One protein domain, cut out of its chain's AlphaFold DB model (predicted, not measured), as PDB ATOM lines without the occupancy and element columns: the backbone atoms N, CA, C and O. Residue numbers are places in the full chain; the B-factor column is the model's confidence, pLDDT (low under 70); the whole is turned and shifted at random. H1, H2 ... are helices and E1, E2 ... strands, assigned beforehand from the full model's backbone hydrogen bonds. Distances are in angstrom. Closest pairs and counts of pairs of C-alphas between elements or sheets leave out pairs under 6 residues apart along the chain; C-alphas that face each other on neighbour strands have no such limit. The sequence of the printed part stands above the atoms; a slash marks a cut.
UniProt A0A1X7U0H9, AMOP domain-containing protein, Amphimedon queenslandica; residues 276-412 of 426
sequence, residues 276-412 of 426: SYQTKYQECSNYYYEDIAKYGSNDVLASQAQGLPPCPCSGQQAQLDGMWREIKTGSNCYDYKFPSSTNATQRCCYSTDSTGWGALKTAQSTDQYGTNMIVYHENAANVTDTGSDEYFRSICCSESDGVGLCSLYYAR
ATOM      1  N   SER A 276      38.145  28.622 -31.809       65.81
ATOM      2  CA  SER A 276      37.774  29.989 -31.434       65.81
ATOM      3  C   SER A 276      37.527  30.175 -29.932       65.81
ATOM      4  O   SER A 276      37.966  31.175 -29.370       65.81
ATOM      5  N   TYR A 277      36.866  29.227 -29.263       67.88
ATOM      6  CA  TYR A 277      36.619  29.292 -27.821       67.88
ATOM      7  C   TYR A 277      37.912  29.094 -27.027       67.88
ATOM      8  O   TYR A 277      38.152  29.807 -26.058       67.88
ATOM      9  N   GLN A 278      38.781  28.171 -27.455       68.25
ATOM     10  CA  GLN A 278      40.082  27.951 -26.813       68.25
ATOM     11  C   GLN A 278      40.972  29.194 -26.884       68.25
ATOM     12  O   GLN A 278      41.541  29.588 -25.868       68.25
ATOM     13  N   THR A 279      41.055  29.837 -28.054       75.31
ATOM     14  CA  THR A 279      41.842  31.066 -28.226       75.31
ATOM     15  C   THR A 279      41.348  32.172 -27.303       75.31
ATOM     16  O   THR A 279      42.148  32.763 -26.588       75.31
ATOM     17  N   LYS A 280      40.035  32.405 -27.239       77.38
ATOM     18  CA  LYS A 280      39.466  33.448 -26.375       77.38
ATOM     19  C   LYS A 280      39.583  33.123 -24.890       77.38
ATOM     20  O   LYS A 280      39.773  34.017 -24.073       77.38
ATOM     21  N   TYR A 281      39.521  31.843 -24.533       77.12
ATOM     22  CA  TYR A 281      39.758  31.394 -23.165       77.12
ATOM     23  C   TYR A 281      41.179  31.715 -22.727       77.12
ATOM     24  O   TYR A 281      41.402  32.272 -21.648       77.12
ATOM     25  N   GLN A 282      42.134  31.362 -23.587       77.25
ATOM     26  CA  GLN A 282      43.540  31.649 -23.378       77.25
ATOM     27  C   GLN A 282      43.774  33.153 -23.287       77.25
ATOM     28  O   GLN A 282      44.463  33.602 -22.384       77.25
ATOM     29  N   GLU A 283      43.157  33.930 -24.170       81.81
ATOM     30  CA  GLU A 283      43.300  35.380 -24.197       81.81
ATOM     31  C   GLU A 283      42.736  36.039 -22.929       81.81
ATOM     32  O   GLU A 283      43.462  36.775 -22.269       81.81
ATOM     33  N   CYS A 284      41.510  35.696 -22.505       82.19
ATOM     34  CA  CYS A 284      40.947  36.148 -21.223       82.19
ATOM     35  C   CYS A 284      41.874  35.802 -20.045       82.19
ATOM     36  O   CYS A 284      42.135  36.636 -19.177       82.19
ATOM     37  N   SER A 285      42.390  34.570 -20.015       78.88
ATOM     38  CA  SER A 285      43.285  34.118 -18.945       78.88
ATOM     39  C   SER A 285      44.611  34.882 -18.962       78.88
ATOM     40  O   SER A 285      45.062  35.331 -17.912       78.88
ATOM     41  N   ASN A 286      45.207  35.096 -20.139       80.44
ATOM     42  CA  ASN A 286      46.439  35.867 -20.294       80.44
ATOM     43  C   ASN A 286      46.254  37.298 -19.784       80.44
ATOM     44  O   ASN A 286      47.047  37.729 -18.955       80.44
ATOM     45  N   TYR A 287      45.177  37.986 -20.179       80.88
ATOM     46  CA  TYR A 287      44.876  39.328 -19.668       80.88
ATOM     47  C   TYR A 287      44.774  39.351 -18.140       80.88
ATOM     48  O   TYR A 287      45.376  40.210 -17.500       80.88
ATOM     49  N   TYR A 288      44.072  38.385 -17.539       79.31
ATOM     50  CA  TYR A 288      43.957  38.277 -16.083       79.31
ATOM     51  C   TYR A 288      45.327  38.174 -15.391       79.31
ATOM     52  O   TYR A 288      45.560  38.825 -14.371       79.31
ATOM     53  N   TYR A 289      46.254  37.388 -15.942       74.56
ATOM     54  CA  TYR A 289      47.580  37.203 -15.351       74.56
ATOM     55  C   TYR A 289      48.585  38.296 -15.692       74.56
ATOM     56  O   TYR A 289      49.416  38.623 -14.848       74.56
ATOM     57  N   GLU A 290      48.516  38.885 -16.880       76.94
ATOM     58  CA  GLU A 290      49.280  40.086 -17.223       76.94
ATOM     59  C   GLU A 290      48.895  41.239 -16.295       76.94
ATOM     60  O   GLU A 290      49.765  41.946 -15.790       76.94
ATOM     61  N   ASP A 291      47.607  41.365 -15.980       74.50
ATOM     62  CA  ASP A 291      47.085  42.317 -15.007       74.50
ATOM     63  C   ASP A 291      47.587  41.998 -13.576       74.50
ATOM     64  O   ASP A 291      47.976  42.913 -12.846       74.50
ATOM     65  N   ILE A 292      47.706  40.718 -13.185       71.81
ATOM     66  CA  ILE A 292      48.410  40.293 -11.949       71.81
ATOM     67  C   ILE A 292      49.898  40.642 -11.978       71.81
ATOM     68  O   ILE A 292      50.424  41.115 -10.977       71.81
ATOM     69  N   ALA A 293      50.602  40.424 -13.082       70.75
ATOM     70  CA  ALA A 293      52.036  40.687 -13.166       70.75
ATOM     71  C   ALA A 293      52.344  42.193 -13.171       70.75
ATOM     72  O   ALA A 293      53.305  42.631 -12.540       70.75
ATOM     73  N   LYS A 294      51.516  42.988 -13.862       69.44
ATOM     74  CA  LYS A 294      51.660  44.444 -14.002       69.44
ATOM     75  C   LYS A 294      51.301  45.175 -12.715       69.44
ATOM     76  O   LYS A 294      51.984  46.131 -12.353       69.44
ATOM     77  N   TYR A 295      50.242  44.739 -12.036       65.75
ATOM     78  CA  TYR A 295      49.709  45.447 -10.874       65.75
ATOM     79  C   TYR A 295      49.908  44.697  -9.557       65.75
ATOM     80  O   TYR A 295      49.814  45.308  -8.511       65.75
ATOM     81  N   GLY A 296      50.262  43.417  -9.546       60.72
ATOM     82  CA  GLY A 296      50.458  42.627  -8.327       60.72
ATOM     83  C   GLY A 296      49.163  42.015  -7.776       60.72
ATOM     84  O   GLY A 296      48.176  41.814  -8.492       60.72
ATOM     85  N   SER A 297      49.170  41.678  -6.479       57.66
ATOM     86  CA  SER A 297      48.013  41.086  -5.781       57.66
ATOM     87  C   SER A 297      46.753  41.967  -5.880       57.66
ATOM     88  O   SER A 297      46.853  43.163  -6.145       57.66
ATOM     89  N   ASN A 298      45.562  41.389  -5.671       52.16
ATOM     90  CA  ASN A 298      44.281  42.119  -5.743       52.16
ATOM     91  C   ASN A 298      44.258  43.400  -4.878       52.16
ATOM     92  O   ASN A 298      43.546  44.346  -5.211       52.16
ATOM     93  N   ASP A 299      45.094  43.470  -3.838       49.41
ATOM     94  CA  ASP A 299      45.256  44.638  -2.966       49.41
ATOM     95  C   ASP A 299      45.798  45.882  -3.699       49.41
ATOM     96  O   ASP A 299      45.535  47.010  -3.288       49.41
ATOM     97  N   VAL A 300      46.507  45.717  -4.821       46.47
ATOM     98  CA  VAL A 300      47.076  46.840  -5.585       46.47
ATOM     99  C   VAL A 300      46.111  47.367  -6.653       46.47
ATOM    100  O   VAL A 300      46.099  48.565  -6.918       46.47
ATOM    101  N   LEU A 301      45.206  46.553  -7.199       50.75
ATOM    102  CA  LEU A 301      44.074  47.095  -7.974       50.75
ATOM    103  C   LEU A 301      43.061  47.782  -7.078       50.75
ATOM    104  O   LEU A 301      42.542  48.833  -7.443       50.75
ATOM    105  N   ALA A 302      42.860  47.252  -5.870       47.50
ATOM    106  CA  ALA A 302      42.186  47.996  -4.821       47.50
ATOM    107  C   ALA A 302      42.918  49.314  -4.517       47.50
ATOM    108  O   ALA A 302      42.247  50.278  -4.188       47.50
ATOM    109  N   SER A 303      44.244  49.409  -4.705       45.56
ATOM    110  CA  SER A 303      44.992  50.673  -4.599       45.56
ATOM    111  C   SER A 303      44.857  51.614  -5.815       45.56
ATOM    112  O   SER A 303      44.941  52.829  -5.664       45.56
ATOM    113  N   GLN A 304      44.570  51.095  -7.015       53.88
ATOM    114  CA  GLN A 304      44.232  51.909  -8.198       53.88
ATOM    115  C   GLN A 304      42.783  52.409  -8.169       53.88
ATOM    116  O   GLN A 304      42.497  53.514  -8.637       53.88
ATOM    117  N   ALA A 305      41.894  51.608  -7.578       53.97
ATOM    118  CA  ALA A 305      40.526  51.960  -7.220       53.97
ATOM    119  C   ALA A 305      40.416  52.653  -5.847       53.97
ATOM    120  O   ALA A 305      39.326  53.094  -5.485       53.97
ATOM    121  N   GLN A 306      41.506  52.777  -5.073       53.22
ATOM    122  CA  GLN A 306      41.490  53.449  -3.770       53.22
ATOM    123  C   GLN A 306      41.181  54.924  -4.014       53.22
ATOM    124  O   GLN A 306      42.007  55.681  -4.521       53.22
ATOM    125  N   GLY A 307      39.957  55.311  -3.663       62.38
ATOM    126  CA  GLY A 307      39.432  56.660  -3.849       62.38
ATOM    127  C   GLY A 307      38.468  56.820  -5.025       62.38
ATOM    128  O   GLY A 307      37.879  57.892  -5.149       62.38
ATOM    129  N   LEU A 308      38.255  55.790  -5.852       78.44
ATOM    130  CA  LEU A 308      37.174  55.800  -6.838       78.44
ATOM    131  C   LEU A 308      35.857  55.380  -6.162       78.44
ATOM    132  O   LEU A 308      35.832  54.366  -5.460       78.44
ATOM    133  N   PRO A 309      34.763  56.142  -6.332       82.25
ATOM    134  CA  PRO A 309      33.478  55.763  -5.771       82.25
ATOM    135  C   PRO A 309      32.885  54.560  -6.525       82.25
ATOM    136  O   PRO A 309      33.138  54.393  -7.723       82.25
ATOM    137  N   PRO A 310      32.056  53.740  -5.854       85.44
ATOM    138  CA  PRO A 310      31.261  52.719  -6.530       85.44
ATOM    139  C   PRO A 310      30.293  53.358  -7.534       85.44
ATOM    140  O   PRO A 310      29.981  54.550  -7.455       85.44
ATOM    141  N   CYS A 311      29.798  52.557  -8.475       88.12
ATOM    142  CA  CYS A 311      28.846  53.048  -9.460       88.12
ATOM    143  C   CYS A 311      27.502  53.438  -8.819       88.12
ATOM    144  O   CYS A 311      27.015  52.721  -7.941       88.12
ATOM    145  N   PRO A 312      26.856  54.520  -9.289       91.81
ATOM    146  CA  PRO A 312      25.466  54.796  -8.965       91.81
ATOM    147  C   PRO A 312      24.566  53.600  -9.295       91.81
ATOM    148  O   PRO A 312      24.817  52.842 -10.231       91.81
ATOM    149  N   CYS A 313      23.478  53.426  -8.543       90.00
ATOM    150  CA  CYS A 313      22.544  52.325  -8.805       90.00
ATOM    151  C   CYS A 313      21.724  52.526 -10.091       90.00
ATOM    152  O   CYS A 313      21.162  51.559 -10.610       90.00
ATOM    153  N   SER A 314      21.636  53.760 -10.607       90.75
ATOM    154  CA  SER A 314      20.913  54.065 -11.842       90.75
ATOM    155  C   SER A 314      21.597  55.124 -12.706       90.75
ATOM    156  O   SER A 314      22.274  56.024 -12.207       90.75
ATOM    157  N   GLY A 315      21.365  55.044 -14.016       89.75
ATOM    158  CA  GLY A 315      21.883  56.006 -14.990       89.75
ATOM    159  C   GLY A 315      21.300  57.397 -14.774       89.75
ATOM    160  O   GLY A 315      22.001  58.389 -14.932       89.75
ATOM    161  N   GLN A 316      20.055  57.483 -14.299       90.31
ATOM    162  CA  GLN A 316      19.457  58.751 -13.887       90.31
ATOM    163  C   GLN A 316      20.229  59.380 -12.721       90.31
ATOM    164  O   GLN A 316      20.497  60.577 -12.744       90.31
ATOM    165  N   GLN A 317      20.625  58.586 -11.723       91.62
ATOM    166  CA  GLN A 317      21.435  59.098 -10.622       91.62
ATOM    167  C   GLN A 317      22.815  59.548 -11.115       91.62
ATOM    168  O   GLN A 317      23.271  60.617 -10.729       91.62
ATOM    169  N   ALA A 318      23.438  58.801 -12.031       91.19
ATOM    170  CA  ALA A 318      24.694  59.211 -12.661       91.19
ATOM    171  C   ALA A 318      24.568  60.534 -13.444       91.19
ATOM    172  O   ALA A 318      25.495  61.332 -13.442       91.19
ATOM    173  N   GLN A 319      23.429  60.793 -14.093       90.44
ATOM    174  CA  GLN A 319      23.172  62.062 -14.788       90.44
ATOM    175  C   GLN A 319      22.987  63.237 -13.827       90.44
ATOM    176  O   GLN A 319      23.411  64.352 -14.129       90.44
ATOM    177  N   LEU A 320      22.311  62.996 -12.700       90.06
ATOM    178  CA  LEU A 320      22.031  64.014 -11.690       90.06
ATOM    179  C   LEU A 320      23.265  64.342 -10.852       90.06
ATOM    180  O   LEU A 320      23.451  65.492 -10.460       90.06
ATOM    181  N   ASP A 321      24.116  63.355 -10.592       89.38
ATOM    182  CA  ASP A 321      25.347  63.557  -9.848       89.38
ATOM    183  C   ASP A 321      26.380  64.267 -10.720       89.38
ATOM    184  O   ASP A 321      26.957  63.708 -11.655       89.38
ATOM    185  N   GLY A 322      26.705  65.506 -10.348       85.12
ATOM    186  CA  GLY A 322      27.668  66.339 -11.066       85.12
ATOM    187  C   GLY A 322      29.090  65.771 -11.123       85.12
ATOM    188  O   GLY A 322      29.939  66.351 -11.800       85.12
ATOM    189  N   MET A 323      29.365  64.653 -10.450       89.12
ATOM    190  CA  MET A 323      30.664  63.981 -10.426       89.12
ATOM    191  C   MET A 323      30.861  62.963 -11.557       89.12
ATOM    192  O   MET A 323      31.984  62.510 -11.768       89.12
ATOM    193  N   TRP A 324      29.807  62.627 -12.303       90.50
ATOM    194  CA  TRP A 324      29.857  61.670 -13.406       90.50
ATOM    195  C   TRP A 324      29.647  62.385 -14.742       90.50
ATOM    196  O   TRP A 324      28.935  63.388 -14.835       90.50
ATOM    197  N   ARG A 325      30.323  61.921 -15.794       90.56
ATOM    198  CA  ARG A 325      30.229  62.496 -17.141       90.56
ATOM    199  C   ARG A 325      29.935  61.412 -18.156       90.56
ATOM    200  O   ARG A 325      30.665  60.431 -18.226       90.56
ATOM    201  N   GLU A 326      28.908  61.625 -18.972       88.81
ATOM    202  CA  GLU A 326      28.578  60.692 -20.045       88.81
ATOM    203  C   GLU A 326      29.711  60.630 -21.080       88.81
ATOM    204  O   GLU A 326      30.194  61.666 -21.541       88.81
ATOM    205  N   ILE A 327      30.129  59.417 -21.451       84.38
ATOM    206  CA  ILE A 327      31.238  59.201 -22.396       84.38
ATOM    207  C   ILE A 327      30.854  59.588 -23.826       84.38
ATOM    208  O   ILE A 327      31.668  60.084 -24.600       84.38
ATOM    209  N   LYS A 328      29.593  59.341 -24.180       83.12
ATOM    210  CA  LYS A 328      29.005  59.612 -25.488       83.12
ATOM    211  C   LYS A 328      27.506  59.760 -25.311       83.12
ATOM    212  O   LYS A 328      26.889  58.901 -24.686       83.12
ATOM    213  N   THR A 329      26.928  60.797 -25.906       82.50
ATOM    214  CA  THR A 329      25.488  61.060 -25.840       82.50
ATOM    215  C   THR A 329      24.676  59.821 -26.217       82.50
ATOM    216  O   THR A 329      24.834  59.281 -27.315       82.50
ATOM    217  N   GLY A 330      23.812  59.378 -25.303       79.56
ATOM    218  CA  GLY A 330      22.913  58.242 -25.505       79.56
ATOM    219  C   GLY A 330      23.548  56.868 -25.277       79.56
ATOM    220  O   GLY A 330      22.877  55.864 -25.484       79.56
ATOM    221  N   SER A 331      24.814  56.800 -24.849       81.94
ATOM    222  CA  SER A 331      25.454  55.528 -24.470       81.94
ATOM    223  C   SER A 331      24.980  55.010 -23.114       81.94
ATOM    224  O   SER A 331      25.104  53.816 -22.846       81.94
ATOM    225  N   ASN A 332      24.452  55.903 -22.263       88.06
ATOM    226  CA  ASN A 332      24.111  55.602 -20.874       88.06
ATOM    227  C   ASN A 332      25.313  55.010 -20.105       88.06
ATOM    228  O   ASN A 332      25.169  54.105 -19.283       88.06
ATOM    229  N   CYS A 333      26.512  55.510 -20.412       88.25
ATOM    230  CA  CYS A 333      27.782  55.144 -19.800       88.25
ATOM    231  C   CYS A 333      28.500  56.399 -19.312       88.25
ATOM    232  O   CYS A 333      28.606  57.382 -20.047       88.25
ATOM    233  N   TYR A 334      29.009  56.360 -18.085       90.00
ATOM    234  CA  TYR A 334      29.509  57.524 -17.371       90.00
ATOM    235  C   TYR A 334      30.868  57.249 -16.744       90.00
ATOM    236  O   TYR A 334      31.022  56.263 -16.027       90.00
ATOM    237  N   ASP A 335      31.806  58.163 -16.956       88.56
ATOM    238  CA  ASP A 335      33.101  58.164 -16.286       88.56
ATOM    239  C   ASP A 335      33.063  59.094 -15.079       88.56
ATOM    240  O   ASP A 335      32.491  60.191 -15.127       88.56
ATOM    241  N   TYR A 336      33.706  58.675 -13.997       88.38
ATOM    242  CA  TYR A 336      33.932  59.543 -12.854       88.38
ATOM    243  C   TYR A 336      34.899  60.674 -13.241       88.38
ATOM    244  O   TYR A 336      35.945  60.452 -13.856       88.38
ATOM    245  N   LYS A 337      34.555  61.920 -12.903       87.31
ATOM    246  CA  LYS A 337      35.317  63.107 -13.332       87.31
ATOM    247  C   LYS A 337      36.654  63.277 -12.613       87.31
ATOM    248  O   LYS A 337      37.486  64.052 -13.076       87.31
ATOM    249  N   PHE A 338      36.846  62.611 -11.476       85.88
ATOM    250  CA  PHE A 338      38.013  62.814 -10.623       85.88
ATOM    251  C   PHE A 338      38.892  61.561 -10.637       85.88
ATOM    252  O   PHE A 338      38.548  60.568  -9.996       85.88
ATOM    253  N   PRO A 339      40.007  61.566 -11.380       78.88
ATOM    254  CA  PRO A 339      40.854  60.390 -11.466       78.88
ATOM    255  C   PRO A 339      41.525  60.060 -10.131       78.88
ATOM    256  O   PRO A 339      41.773  60.939  -9.303       78.88
ATOM    257  N   SER A 340      41.877  58.789  -9.951       76.06
ATOM    258  CA  SER A 340      42.732  58.338  -8.857       76.06
ATOM    259  C   SER A 340      44.173  58.842  -9.025       76.06
ATOM    260  O   SER A 340      44.553  59.397 -10.061       76.06
ATOM    261  N   SER A 341      45.017  58.603  -8.017       73.00
ATOM    262  CA  SER A 341      46.445  58.959  -8.038       73.00
ATOM    263  C   SER A 341      47.227  58.326  -9.199       73.00
ATOM    264  O   SER A 341      48.290  58.823  -9.568       73.00
ATOM    265  N   THR A 342      46.698  57.259  -9.802       68.88
ATOM    266  CA  THR A 342      47.277  56.574 -10.964       68.88
ATOM    267  C   THR A 342      46.650  57.006 -12.293       68.88
ATOM    268  O   THR A 342      46.828  56.319 -13.297       68.88
ATOM    269  N   ASN A 343      45.911  58.122 -12.320       75.75
ATOM    270  CA  ASN A 343      45.130  58.592 -13.470       75.75
ATOM    271  C   ASN A 343      44.075  57.583 -13.967       75.75
ATOM    272  O   ASN A 343      43.725  57.593 -15.147       75.75
ATOM    273  N   ALA A 344      43.565  56.716 -13.088       75.44
ATOM    274  CA  ALA A 344      42.466  55.810 -13.414       75.44
ATOM    275  C   ALA A 344      41.114  56.447 -13.055       75.44
ATOM    276  O   ALA A 344      41.035  57.272 -12.148       75.44
ATOM    277  N   THR A 345      40.046  56.075 -13.751       81.06
ATOM    278  CA  THR A 345      38.668  56.477 -13.461       81.06
ATOM    279  C   THR A 345      37.718  55.284 -13.561       81.06
ATOM    280  O   THR A 345      37.990  54.310 -14.265       81.06
ATOM    281  N   GLN A 346      36.609  55.361 -12.826       83.56
ATOM    282  CA  GLN A 346      35.550  54.360 -12.834       83.56
ATOM    283  C   GLN A 346      34.573  54.665 -13.970       83.56
ATOM    284  O   GLN A 346      34.034  55.772 -14.033       83.56
ATOM    285  N   ARG A 347      34.299  53.671 -14.821       87.38
ATOM    286  CA  ARG A 347      33.250  53.714 -15.848       87.38
ATOM    287  C   ARG A 347      32.046  52.876 -15.427       87.38
ATOM    288  O   ARG A 347      32.153  51.672 -15.182       87.38
ATOM    289  N   CYS A 348      30.884  53.517 -15.402       88.62
ATOM    290  CA  CYS A 348      29.603  52.942 -15.009       88.62
ATOM    291  C   CYS A 348      28.626  52.987 -16.174       88.62
ATOM    292  O   CYS A 348      28.334  54.058 -16.699       88.62
ATOM    293  N   CYS A 349      28.097  51.835 -16.560       88.62
ATOM    294  CA  CYS A 349      27.223  51.700 -17.715       88.62
ATOM    295  C   CYS A 349      25.888  51.083 -17.309       88.62
ATOM    296  O   CYS A 349      25.824  50.165 -16.487       88.62
ATOM    297  N   TYR A 350      24.818  51.590 -17.907       89.19
ATOM    298  CA  TYR A 350      23.442  51.294 -17.527       89.19
ATOM    299  C   TYR A 350      22.672  50.740 -18.721       89.19
ATOM    300  O   TYR A 350      22.943  51.104 -19.867       89.19
ATOM    301  N   SER A 351      21.741  49.819 -18.470       86.69
ATOM    302  CA  SER A 351      20.959  49.196 -19.538       86.69
ATOM    303  C   SER A 351      20.133  50.257 -20.263       86.69
ATOM    304  O   SER A 351      19.593  51.192 -19.667       86.69
ATOM    305  N   THR A 352      20.082  50.122 -21.580       83.19
ATOM    306  CA  THR A 352      19.237  50.921 -22.469       83.19
ATOM    307  C   THR A 352      18.014  50.135 -22.934       83.19
ATOM    308  O   THR A 352      17.204  50.661 -23.694       83.19
ATOM    309  N   ASP A 353      17.869  48.890 -22.477       80.38
ATOM    310  CA  ASP A 353      16.797  47.995 -22.887       80.38
ATOM    311  C   ASP A 353      15.490  48.365 -22.199       80.38
ATOM    312  O   ASP A 353      15.465  48.815 -21.054       80.38
ATOM    313  N   SER A 354      14.374  48.114 -22.876       76.56
ATOM    314  CA  SER A 354      13.040  48.475 -22.385       76.56
ATOM    315  C   SER A 354      12.658  47.809 -21.057       76.56
ATOM    316  O   SER A 354      11.803  48.325 -20.342       76.56
ATOM    317  N   THR A 355      13.279  46.681 -20.709       76.62
ATOM    318  CA  THR A 355      13.004  45.911 -19.487       76.62
ATOM    319  C   THR A 355      13.833  46.349 -18.279       76.62
ATOM    320  O   THR A 355      13.465  46.030 -17.151       76.62
ATOM    321  N   GLY A 356      14.933  47.073 -18.497       75.62
ATOM    322  CA  GLY A 356      15.906  47.434 -17.462       75.62
ATOM    323  C   GLY A 356      16.459  48.847 -17.612       75.62
ATOM    324  O   GLY A 356      17.539  49.128 -17.102       75.62
ATOM    325  N   TRP A 357      15.752  49.724 -18.328       83.56
ATOM    326  CA  TRP A 357      16.251  51.041 -18.711       83.56
ATOM    327  C   TRP A 357      16.749  51.842 -17.504       83.56
ATOM    328  O   TRP A 357      16.019  52.081 -16.541       83.56
ATOM    329  N   GLY A 358      18.016  52.247 -17.558       85.00
ATOM    330  CA  GLY A 358      18.674  53.001 -16.499       85.00
ATOM    331  C   GLY A 358      19.158  52.164 -15.314       85.00
ATOM    332  O   GLY A 358      19.792  52.739 -14.435       85.00
ATOM    333  N   ALA A 359      18.933  50.850 -15.268       88.50
ATOM    334  CA  ALA A 359      19.516  49.980 -14.246       88.50
ATOM    335  C   ALA A 359      21.008  49.749 -14.510       88.50
ATOM    336  O   ALA A 359      21.428  49.637 -15.666       88.50
ATOM    337  N   LEU A 360      21.816  49.671 -13.448       88.31
ATOM    338  CA  LEU A 360      23.237  49.343 -13.570       88.31
ATOM    339  C   LEU A 360      23.379  47.989 -14.272       88.31
ATOM    340  O   LEU A 360      22.752  47.004 -13.871       88.31
ATOM    341  N   LYS A 361      24.182  47.937 -15.341       84.50
ATOM    342  CA  LYS A 361      24.445  46.675 -16.037       84.50
ATOM    343  C   LYS A 361      25.081  45.696 -15.062       84.50
ATOM    344  O   LYS A 361      25.821  46.103 -14.170       84.50
ATOM    345  N   THR A 362      24.798  44.411 -15.230       75.00
ATOM    346  CA  THR A 362      25.408  43.352 -14.422       75.00
ATOM    347  C   THR A 362      26.616  42.764 -15.142       75.00
ATOM    348  O   THR A 362      26.828  42.989 -16.336       75.00
ATOM    349  N   ALA A 363      27.395  41.949 -14.426       66.56
ATOM    350  CA  ALA A 363      28.530  41.229 -15.004       66.56
ATOM    351  C   ALA A 363      28.171  40.435 -16.272       66.56
ATOM    352  O   ALA A 363      28.996  40.353 -17.181       66.56
ATOM    353  N   GLN A 364      26.945  39.906 -16.326       64.00
ATOM    354  CA  GLN A 364      26.416  39.079 -17.411       64.00
ATOM    355  C   GLN A 364      25.849  39.888 -18.588       64.00
ATOM    356  O   GLN A 364      25.372  39.298 -19.546       64.00
ATOM    357  N   SER A 365      25.885  41.226 -18.543       67.75
ATOM    358  CA  SER A 365      25.438  42.048 -19.672       67.75
ATOM    359  C   SER A 365      26.283  41.771 -20.921       67.75
ATOM    360  O   SER A 365      27.514  41.801 -20.868       67.75
ATOM    361  N   THR A 366      25.616  41.547 -22.050       60.62
ATOM    362  CA  THR A 366      26.224  41.225 -23.350       60.62
ATOM    363  C   THR A 366      26.665  42.455 -24.144       60.62
ATOM    364  O   THR A 366      27.208  42.326 -25.240       60.62
ATOM    365  N   ASP A 367      26.468  43.652 -23.591       64.69
ATOM    366  CA  ASP A 367      26.791  44.902 -24.264       64.69
ATOM    367  C   ASP A 367      28.290  45.204 -24.264       64.69
ATOM    368  O   ASP A 367      29.000  44.964 -23.282       64.69
ATOM    369  N   GLN A 368      28.728  45.865 -25.340       61.06
ATOM    370  CA  GLN A 368      30.115  46.265 -25.591       61.06
ATOM    371  C   GLN A 368      30.782  46.983 -24.403       61.06
ATOM    372  O   GLN A 368      31.965  46.780 -24.156       61.06
ATOM    373  N   TYR A 369      30.030  47.804 -23.664       63.50
ATOM    374  CA  TYR A 369      30.576  48.673 -22.614       63.50
ATOM    375  C   TYR A 369      30.421  48.137 -21.183       63.50
ATOM    376  O   TYR A 369      30.877  48.779 -20.245       63.50
ATOM    377  N   GLY A 370      29.798  46.975 -20.974       69.00
ATOM    378  CA  GLY A 370      29.835  46.323 -19.663       69.00
ATOM    379  C   GLY A 370      29.295  47.088 -18.460       69.00
ATOM    380  O   GLY A 370      28.330  47.827 -18.576       69.00
ATOM    381  N   THR A 371      29.893  46.852 -17.287       72.44
ATOM    382  CA  THR A 371      29.634  47.561 -16.022       72.44
ATOM    383  C   THR A 371      30.890  47.555 -15.157       72.44
ATOM    384  O   THR A 371      31.637  46.572 -15.197       72.44
ATOM    385  N   ASN A 372      31.062  48.591 -14.332       72.12
ATOM    386  CA  ASN A 372      32.095  48.680 -13.298       72.12
ATOM    387  C   ASN A 372      33.528  48.460 -13.820       72.12
ATOM    388  O   ASN A 372      34.228  47.551 -13.374       72.12
ATOM    389  N   MET A 373      33.945  49.284 -14.782       77.12
ATOM    390  CA  MET A 373      35.251  49.160 -15.439       77.12
ATOM    391  C   MET A 373      36.238  50.196 -14.901       77.12
ATOM    392  O   MET A 373      35.840  51.319 -14.585       77.12
ATOM    393  N   ILE A 374      37.523  49.836 -14.833       73.81
ATOM    394  CA  ILE A 374      38.596  50.786 -14.520       73.81
ATOM    395  C   ILE A 374      39.240  51.178 -15.843       73.81
ATOM    396  O   ILE A 374      39.878  50.360 -16.502       73.81
ATOM    397  N   VAL A 375      39.084  52.440 -16.225       70.88
ATOM    398  CA  VAL A 375      39.639  52.989 -17.465       70.88
ATOM    399  C   VAL A 375      40.619  54.111 -17.144       70.88
ATOM    400  O   VAL A 375      40.576  54.707 -16.071       70.88
ATOM    401  N   TYR A 376      41.529  54.423 -18.059       68.38
ATOM    402  CA  TYR A 376      42.407  55.578 -17.881       68.38
ATOM    403  C   TYR A 376      41.652  56.883 -18.143       68.38
ATOM    404  O   TYR A 376      40.838  56.975 -19.062       68.38
ATOM    405  N   HIS A 377      41.939  57.901 -17.336       62.53
ATOM    406  CA  HIS A 377      41.356  59.228 -17.475       62.53
ATOM    407  C   HIS A 377      41.806  59.893 -18.782       62.53
ATOM    408  O   HIS A 377      42.960  59.762 -19.189       62.53
ATOM    409  N   GLU A 378      40.916  60.669 -19.406       61.25
ATOM    410  CA  GLU A 378      41.108  61.288 -20.732       61.25
ATOM    411  C   GLU A 378      42.374  62.160 -20.866       61.25
ATOM    412  O   GLU A 378      42.884  62.350 -21.965       61.25
ATOM    413  N   ASN A 379      42.901  62.658 -19.743       59.97
ATOM    414  CA  ASN A 379      44.091  63.513 -19.683       59.97
ATOM    415  C   ASN A 379      45.401  62.743 -19.408       59.97
ATOM    416  O   ASN A 379      46.446  63.365 -19.212       59.97
ATOM    417  N   ALA A 380      45.379  61.408 -19.341       59.16
ATOM    418  CA  ALA A 380      46.588  60.613 -19.132       59.16
ATOM    419  C   ALA A 380      47.469  60.627 -20.396       59.16
ATOM    420  O   ALA A 380      47.006  60.347 -21.494       59.16
ATOM    421  N   ALA A 381      48.762  60.929 -20.263       46.47
ATOM    422  CA  ALA A 381      49.641  61.239 -21.399       46.47
ATOM    423  C   ALA A 381      50.003  60.062 -22.344       46.47
ATOM    424  O   ALA A 381      50.848  60.247 -23.207       46.47
ATOM    425  N   ASN A 382      49.394  58.877 -22.222       45.25
ATOM    426  CA  ASN A 382      49.630  57.715 -23.094       45.25
ATOM    427  C   ASN A 382      48.392  56.791 -23.111       45.25
ATOM    428  O   ASN A 382      48.425  55.681 -22.582       45.25
ATOM    429  N   VAL A 383      47.269  57.254 -23.672       45.31
ATOM    430  CA  VAL A 383      46.033  56.455 -23.739       45.31
ATOM    431  C   VAL A 383      46.029  55.558 -24.977       45.31
ATOM    432  O   VAL A 383      45.484  55.909 -26.019       45.31
ATOM    433  N   THR A 384      46.613  54.369 -24.857       40.22
ATOM    434  CA  THR A 384      46.282  53.220 -25.724       40.22
ATOM    435  C   THR A 384      45.444  52.165 -24.989       40.22
ATOM    436  O   THR A 384      45.096  51.146 -25.573       40.22
ATOM    437  N   ASP A 385      45.100  52.404 -23.718       49.81
ATOM    438  CA  ASP A 385      44.710  51.359 -22.757       49.81
ATOM    439  C   ASP A 385      43.208  51.392 -22.364       49.81
ATOM    440  O   ASP A 385      42.727  50.478 -21.709       49.81
ATOM    441  N   THR A 386      42.404  52.381 -22.795       48.56
ATOM    442  CA  THR A 386      40.928  52.325 -22.605       48.56
ATOM    443  C   THR A 386      40.294  51.180 -23.394       48.56
ATOM    444  O   THR A 386      39.288  50.620 -22.972       48.56
ATOM    445  N   GLY A 387      40.903  50.817 -24.527       58.53
ATOM    446  CA  GLY A 387      40.496  49.653 -25.303       58.53
ATOM    447  C   GLY A 387      40.859  48.329 -24.631       58.53
ATOM    448  O   GLY A 387      40.184  47.346 -24.900       58.53
ATOM    449  N   SER A 388      41.873  48.277 -23.756       69.12
ATOM    450  CA  SER A 388      42.321  47.007 -23.172       69.12
ATOM    451  C   SER A 388      41.361  46.492 -22.104       69.12
ATOM    452  O   SER A 388      41.086  45.297 -22.095       69.12
ATOM    453  N   ASP A 389      40.778  47.365 -21.272       75.94
ATOM    454  CA  ASP A 389      39.825  46.931 -20.240       75.94
ATOM    455  C   ASP A 389      38.461  46.547 -20.829       75.94
ATOM    456  O   ASP A 389      37.879  45.528 -20.457       75.94
ATOM    457  N   GLU A 390      37.988  47.317 -21.817       76.50
ATOM    458  CA  GLU A 390      36.790  46.982 -22.597       76.50
ATOM    459  C   GLU A 390      36.976  45.660 -23.355       76.50
ATOM    460  O   GLU A 390      36.078  44.815 -23.374       76.50
ATOM    461  N   TYR A 391      38.156  45.446 -23.941       78.75
ATOM    462  CA  TYR A 391      38.495  44.216 -24.649       78.75
ATOM    463  C   TYR A 391      38.644  43.022 -23.699       78.75
ATOM    464  O   TYR A 391      38.043  41.976 -23.946       78.75
ATOM    465  N   PHE A 392      39.348  43.187 -22.572       80.75
ATOM    466  CA  PHE A 392      39.481  42.164 -21.532       80.75
ATOM    467  C   PHE A 392      38.105  41.735 -21.026       80.75
ATOM    468  O   PHE A 392      37.794  40.539 -21.001       80.75
ATOM    469  N   ARG A 393      37.230  42.700 -20.719       81.25
ATOM    470  CA  ARG A 393      35.844  42.403 -20.371       81.25
ATOM    471  C   ARG A 393      35.148  41.638 -21.493       81.25
ATOM    472  O   ARG A 393      34.566  40.589 -21.228       81.25
ATOM    473  N   SER A 394      35.176  42.159 -22.719       78.75
ATOM    474  CA  SER A 394      34.464  41.592 -23.868       78.75
ATOM    475  C   SER A 394      34.817  40.119 -24.092       78.75
ATOM    476  O   SER A 394      33.922  39.271 -24.155       78.75
ATOM    477  N   ILE A 395      36.113  39.791 -24.096       80.31
ATOM    478  CA  ILE A 395      36.596  38.419 -24.294       80.31
ATOM    479  C   ILE A 395      36.165  37.492 -23.149       80.31
ATOM    480  O   ILE A 395      35.792  36.339 -23.381       80.31
ATOM    481  N   CYS A 396      36.179  37.976 -21.905       80.62
ATOM    482  CA  CYS A 396      35.797  37.160 -20.756       80.62
ATOM    483  C   CYS A 396      34.274  37.006 -20.586       80.62
ATOM    484  O   CYS A 396      33.838  35.976 -20.061       80.62
ATOM    485  N   CYS A 397      33.473  38.001 -20.993       78.56
ATOM    486  CA  CYS A 397      32.071  38.143 -20.577       78.56
ATOM    487  C   CYS A 397      30.987  38.117 -21.653       78.56
ATOM    488  O   CYS A 397      29.835  37.887 -21.292       78.56
ATOM    489  N   SER A 398      31.287  38.389 -22.922       71.19
ATOM    490  CA  SER A 398      30.241  38.468 -23.953       71.19
ATOM    491  C   SER A 398      29.582  37.099 -24.220       71.19
ATOM    492  O   SER A 398      30.259  36.080 -24.176       71.19
ATOM    493  N   GLU A 399      28.281  37.037 -24.526       54.34
ATOM    494  CA  GLU A 399      27.600  35.773 -24.888       54.34
ATOM    495  C   GLU A 399      27.717  35.427 -26.378       54.34
ATOM    496  O   GLU A 399      27.680  34.254 -26.743       54.34
ATOM    497  N   SER A 400      27.882  36.426 -27.252       51.22
ATOM    498  CA  SER A 400      28.073  36.194 -28.689       51.22
ATOM    499  C   SER A 400      29.472  35.672 -29.008       51.22
ATOM    500  O   SER A 400      29.660  35.008 -30.024       51.22
ATOM    501  N   ASP A 401      30.442  35.948 -28.130       54.09
ATOM    502  CA  ASP A 401      31.852  35.702 -28.396       54.09
ATOM    503  C   ASP A 401      32.708  35.343 -27.168       54.09
ATOM    504  O   ASP A 401      33.862  34.990 -27.369       54.09
ATOM    505  N   GLY A 402      32.230  35.411 -25.928       57.94
ATOM    506  CA  GLY A 402      33.040  35.187 -24.723       57.94
ATOM    507  C   GLY A 402      32.993  33.759 -24.173       57.94
ATOM    508  O   GLY A 402      32.234  32.903 -24.624       57.94
ATOM    509  N   VAL A 403      33.847  33.491 -23.181       64.69
ATOM    510  CA  VAL A 403      34.092  32.134 -22.644       64.69
ATOM    511  C   VAL A 403      33.475  31.857 -21.266       64.69
ATOM    512  O   VAL A 403      33.837  30.886 -20.600       64.69
ATOM    513  N   GLY A 404      32.569  32.724 -20.800       68.00
ATOM    514  CA  GLY A 404      31.930  32.582 -19.484       68.00
ATOM    515  C   GLY A 404      32.888  32.778 -18.301       68.00
ATOM    516  O   GLY A 404      32.588  32.377 -17.178       68.00
ATOM    517  N   LEU A 405      34.035  33.423 -18.530       74.50
ATOM    518  CA  LEU A 405      35.063  33.702 -17.526       74.50
ATOM    519  C   LEU A 405      34.915  35.097 -16.905       74.50
ATOM    520  O   LEU A 405      35.885  35.653 -16.397       74.50
ATOM    521  N   CYS A 406      33.706  35.667 -16.877       77.88
ATOM    522  CA  CYS A 406      33.455  36.964 -16.239       77.88
ATOM    523  C   CYS A 406      34.024  37.085 -14.829       77.88
ATOM    524  O   CYS A 406      34.451  38.156 -14.409       77.88
ATOM    525  N   SER A 407      34.019  35.977 -14.089       75.06
ATOM    526  CA  SER A 407      34.558  35.936 -12.735       75.06
ATOM    527  C   SER A 407      36.052  36.273 -12.659       75.06
ATOM    528  O   SER A 407      36.478  36.761 -11.618       75.06
ATOM    529  N   LEU A 408      36.830  36.069 -13.731       76.56
ATOM    530  CA  LEU A 408      38.231  36.490 -13.810       76.56
ATOM    531  C   LEU A 408      38.359  38.001 -13.961       76.56
ATOM    532  O   LEU A 408      39.092  38.622 -13.197       76.56
ATOM    533  N   TYR A 409      37.590  38.599 -14.871       80.19
ATOM    534  CA  TYR A 409      37.545  40.054 -15.024       80.19
ATOM    535  C   TYR A 409      37.157  40.736 -13.701       80.19
ATOM    536  O   TYR A 409      37.896  41.565 -13.173       80.19
ATOM    537  N   TYR A 410      36.053  40.304 -13.079       77.81
ATOM    538  CA  TYR A 410      35.576  40.880 -11.815       77.81
ATOM    539  C   TYR A 410      36.397  40.491 -10.582       77.81
ATOM    540  O   TYR A 410      36.238  41.103  -9.534       77.81
ATOM    541  N   ALA A 411      37.303  39.514 -10.674       74.00
ATOM    542  CA  ALA A 411      38.284  39.287  -9.613       74.00
ATOM    543  C   ALA A 411      39.360  40.388  -9.570       74.00
ATOM    544  O   ALA A 411      40.046  40.518  -8.558       74.00
ATOM    545  N   ARG A 412      39.501  41.168 -10.651       76.00
ATOM    546  CA  ARG A 412      40.489  42.245 -10.818       76.00
ATOM    547  C   ARG A 412      39.852  43.633 -10.950       76.00
ATOM    548  O   ARG A 412      40.563  44.621 -11.111       76.00
TER     549      ARG A 412
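This is residues 276 to 412 of the 426 residues of the protein "AMOP domain-containing protein" of Amphimedon queenslandica (UniProt A0A1X7U0H9). A small twisted sheet of four strands has one helix, H3, over one of its ends, at E1 and E2, and a cluster of three helices, H1, H4 and H5, beyond its other edge, E4. H4 links the two parts, grazing the sheet and touching H1 and H5, while H2 turns a corner from the end of long H1 toward the sheet. The 137 printed residues hold five named helices and four named strands in the order H1 H2 H3 E1 E2 E3 E4 H4 H5, with 68 residues, under half, in named elements; the class is mixed. The sheet, E1 E2 E3 E4, is antiparallel throughout. The whole is compact, with a radius of gyration of the C-alphas of 14.7 A and spans of 42 by 37 by 24 A.

E1, residues 324 to 326, E2, residues 333 to 336, E3, residues 344 to 349, and E4, residues 373 to 376, form a meander of three hairpins, each strand the antiparallel neighbour of the one before. N 325 and O 335 are 2.9 A apart, N 334 and O 348 2.8 A, and N 345 and O 375 2.7 A, within hydrogen-bond range. The pairing is staggered: E3 pairs with E4 over residues 344 to 347 and with E2 over residues 347 to 349. H3, residues 315 to 320, is on the sheet at a height of 8.7 A, over E2 and only just not over E1, on which 2 of its C-alphas fall; its closest C-alphas to E1 are those of Ala 318 and Trp 324, 5.8 A apart. H4, residues 386 to 397, only grazes the sheet, with residues 386 to 393; the closest C-alphas of H4 and E4 are those of Thr 386 and Val 375, 5.3 A apart. H1, residues 276 to 295, touches H4 with residues 280 to 287 alone, opposite ways at a steep tilt of 50 degrees, closest at C-alphas 284 and 396, 5.3 A. H5, residues 406 to 411, touches H1 the same way at a shallow tilt of 6 degrees, closest at C-alphas 408 and 288, 6.4 A. H4 and H5 touch at a steep tilt of 55 degrees, closest at C-alphas 397 and 406, 4.7 A. H2, residues 298 to 304, is close to H1 but not clearly touching, only just about perpendicular at 71 degrees. Each O i to N i+4 pair is within hydrogen-bond range in H1, H2, H3 and H5, and 7 of 8 in H4.

H1 runs 28.4 A from C-alpha 276 at (37.774, 29.989, -31.434). H4 spans 16.8 A and E3 16.4 A, from C-alpha 344 at (42.466, 55.810, -13.414). H5 ends at C-alpha 411, (38.284, 39.287, -9.613).

The C-alphas farthest apart, those of Gln 278 and Gly 322, are 43.3 A apart. The printed part has no cut. The long link is E3 to E4, residues 350 to 372. The mean pLDDT of the printed part is 74.0; 45 residues are under 70, among them 294 to 307 and 376 to 388.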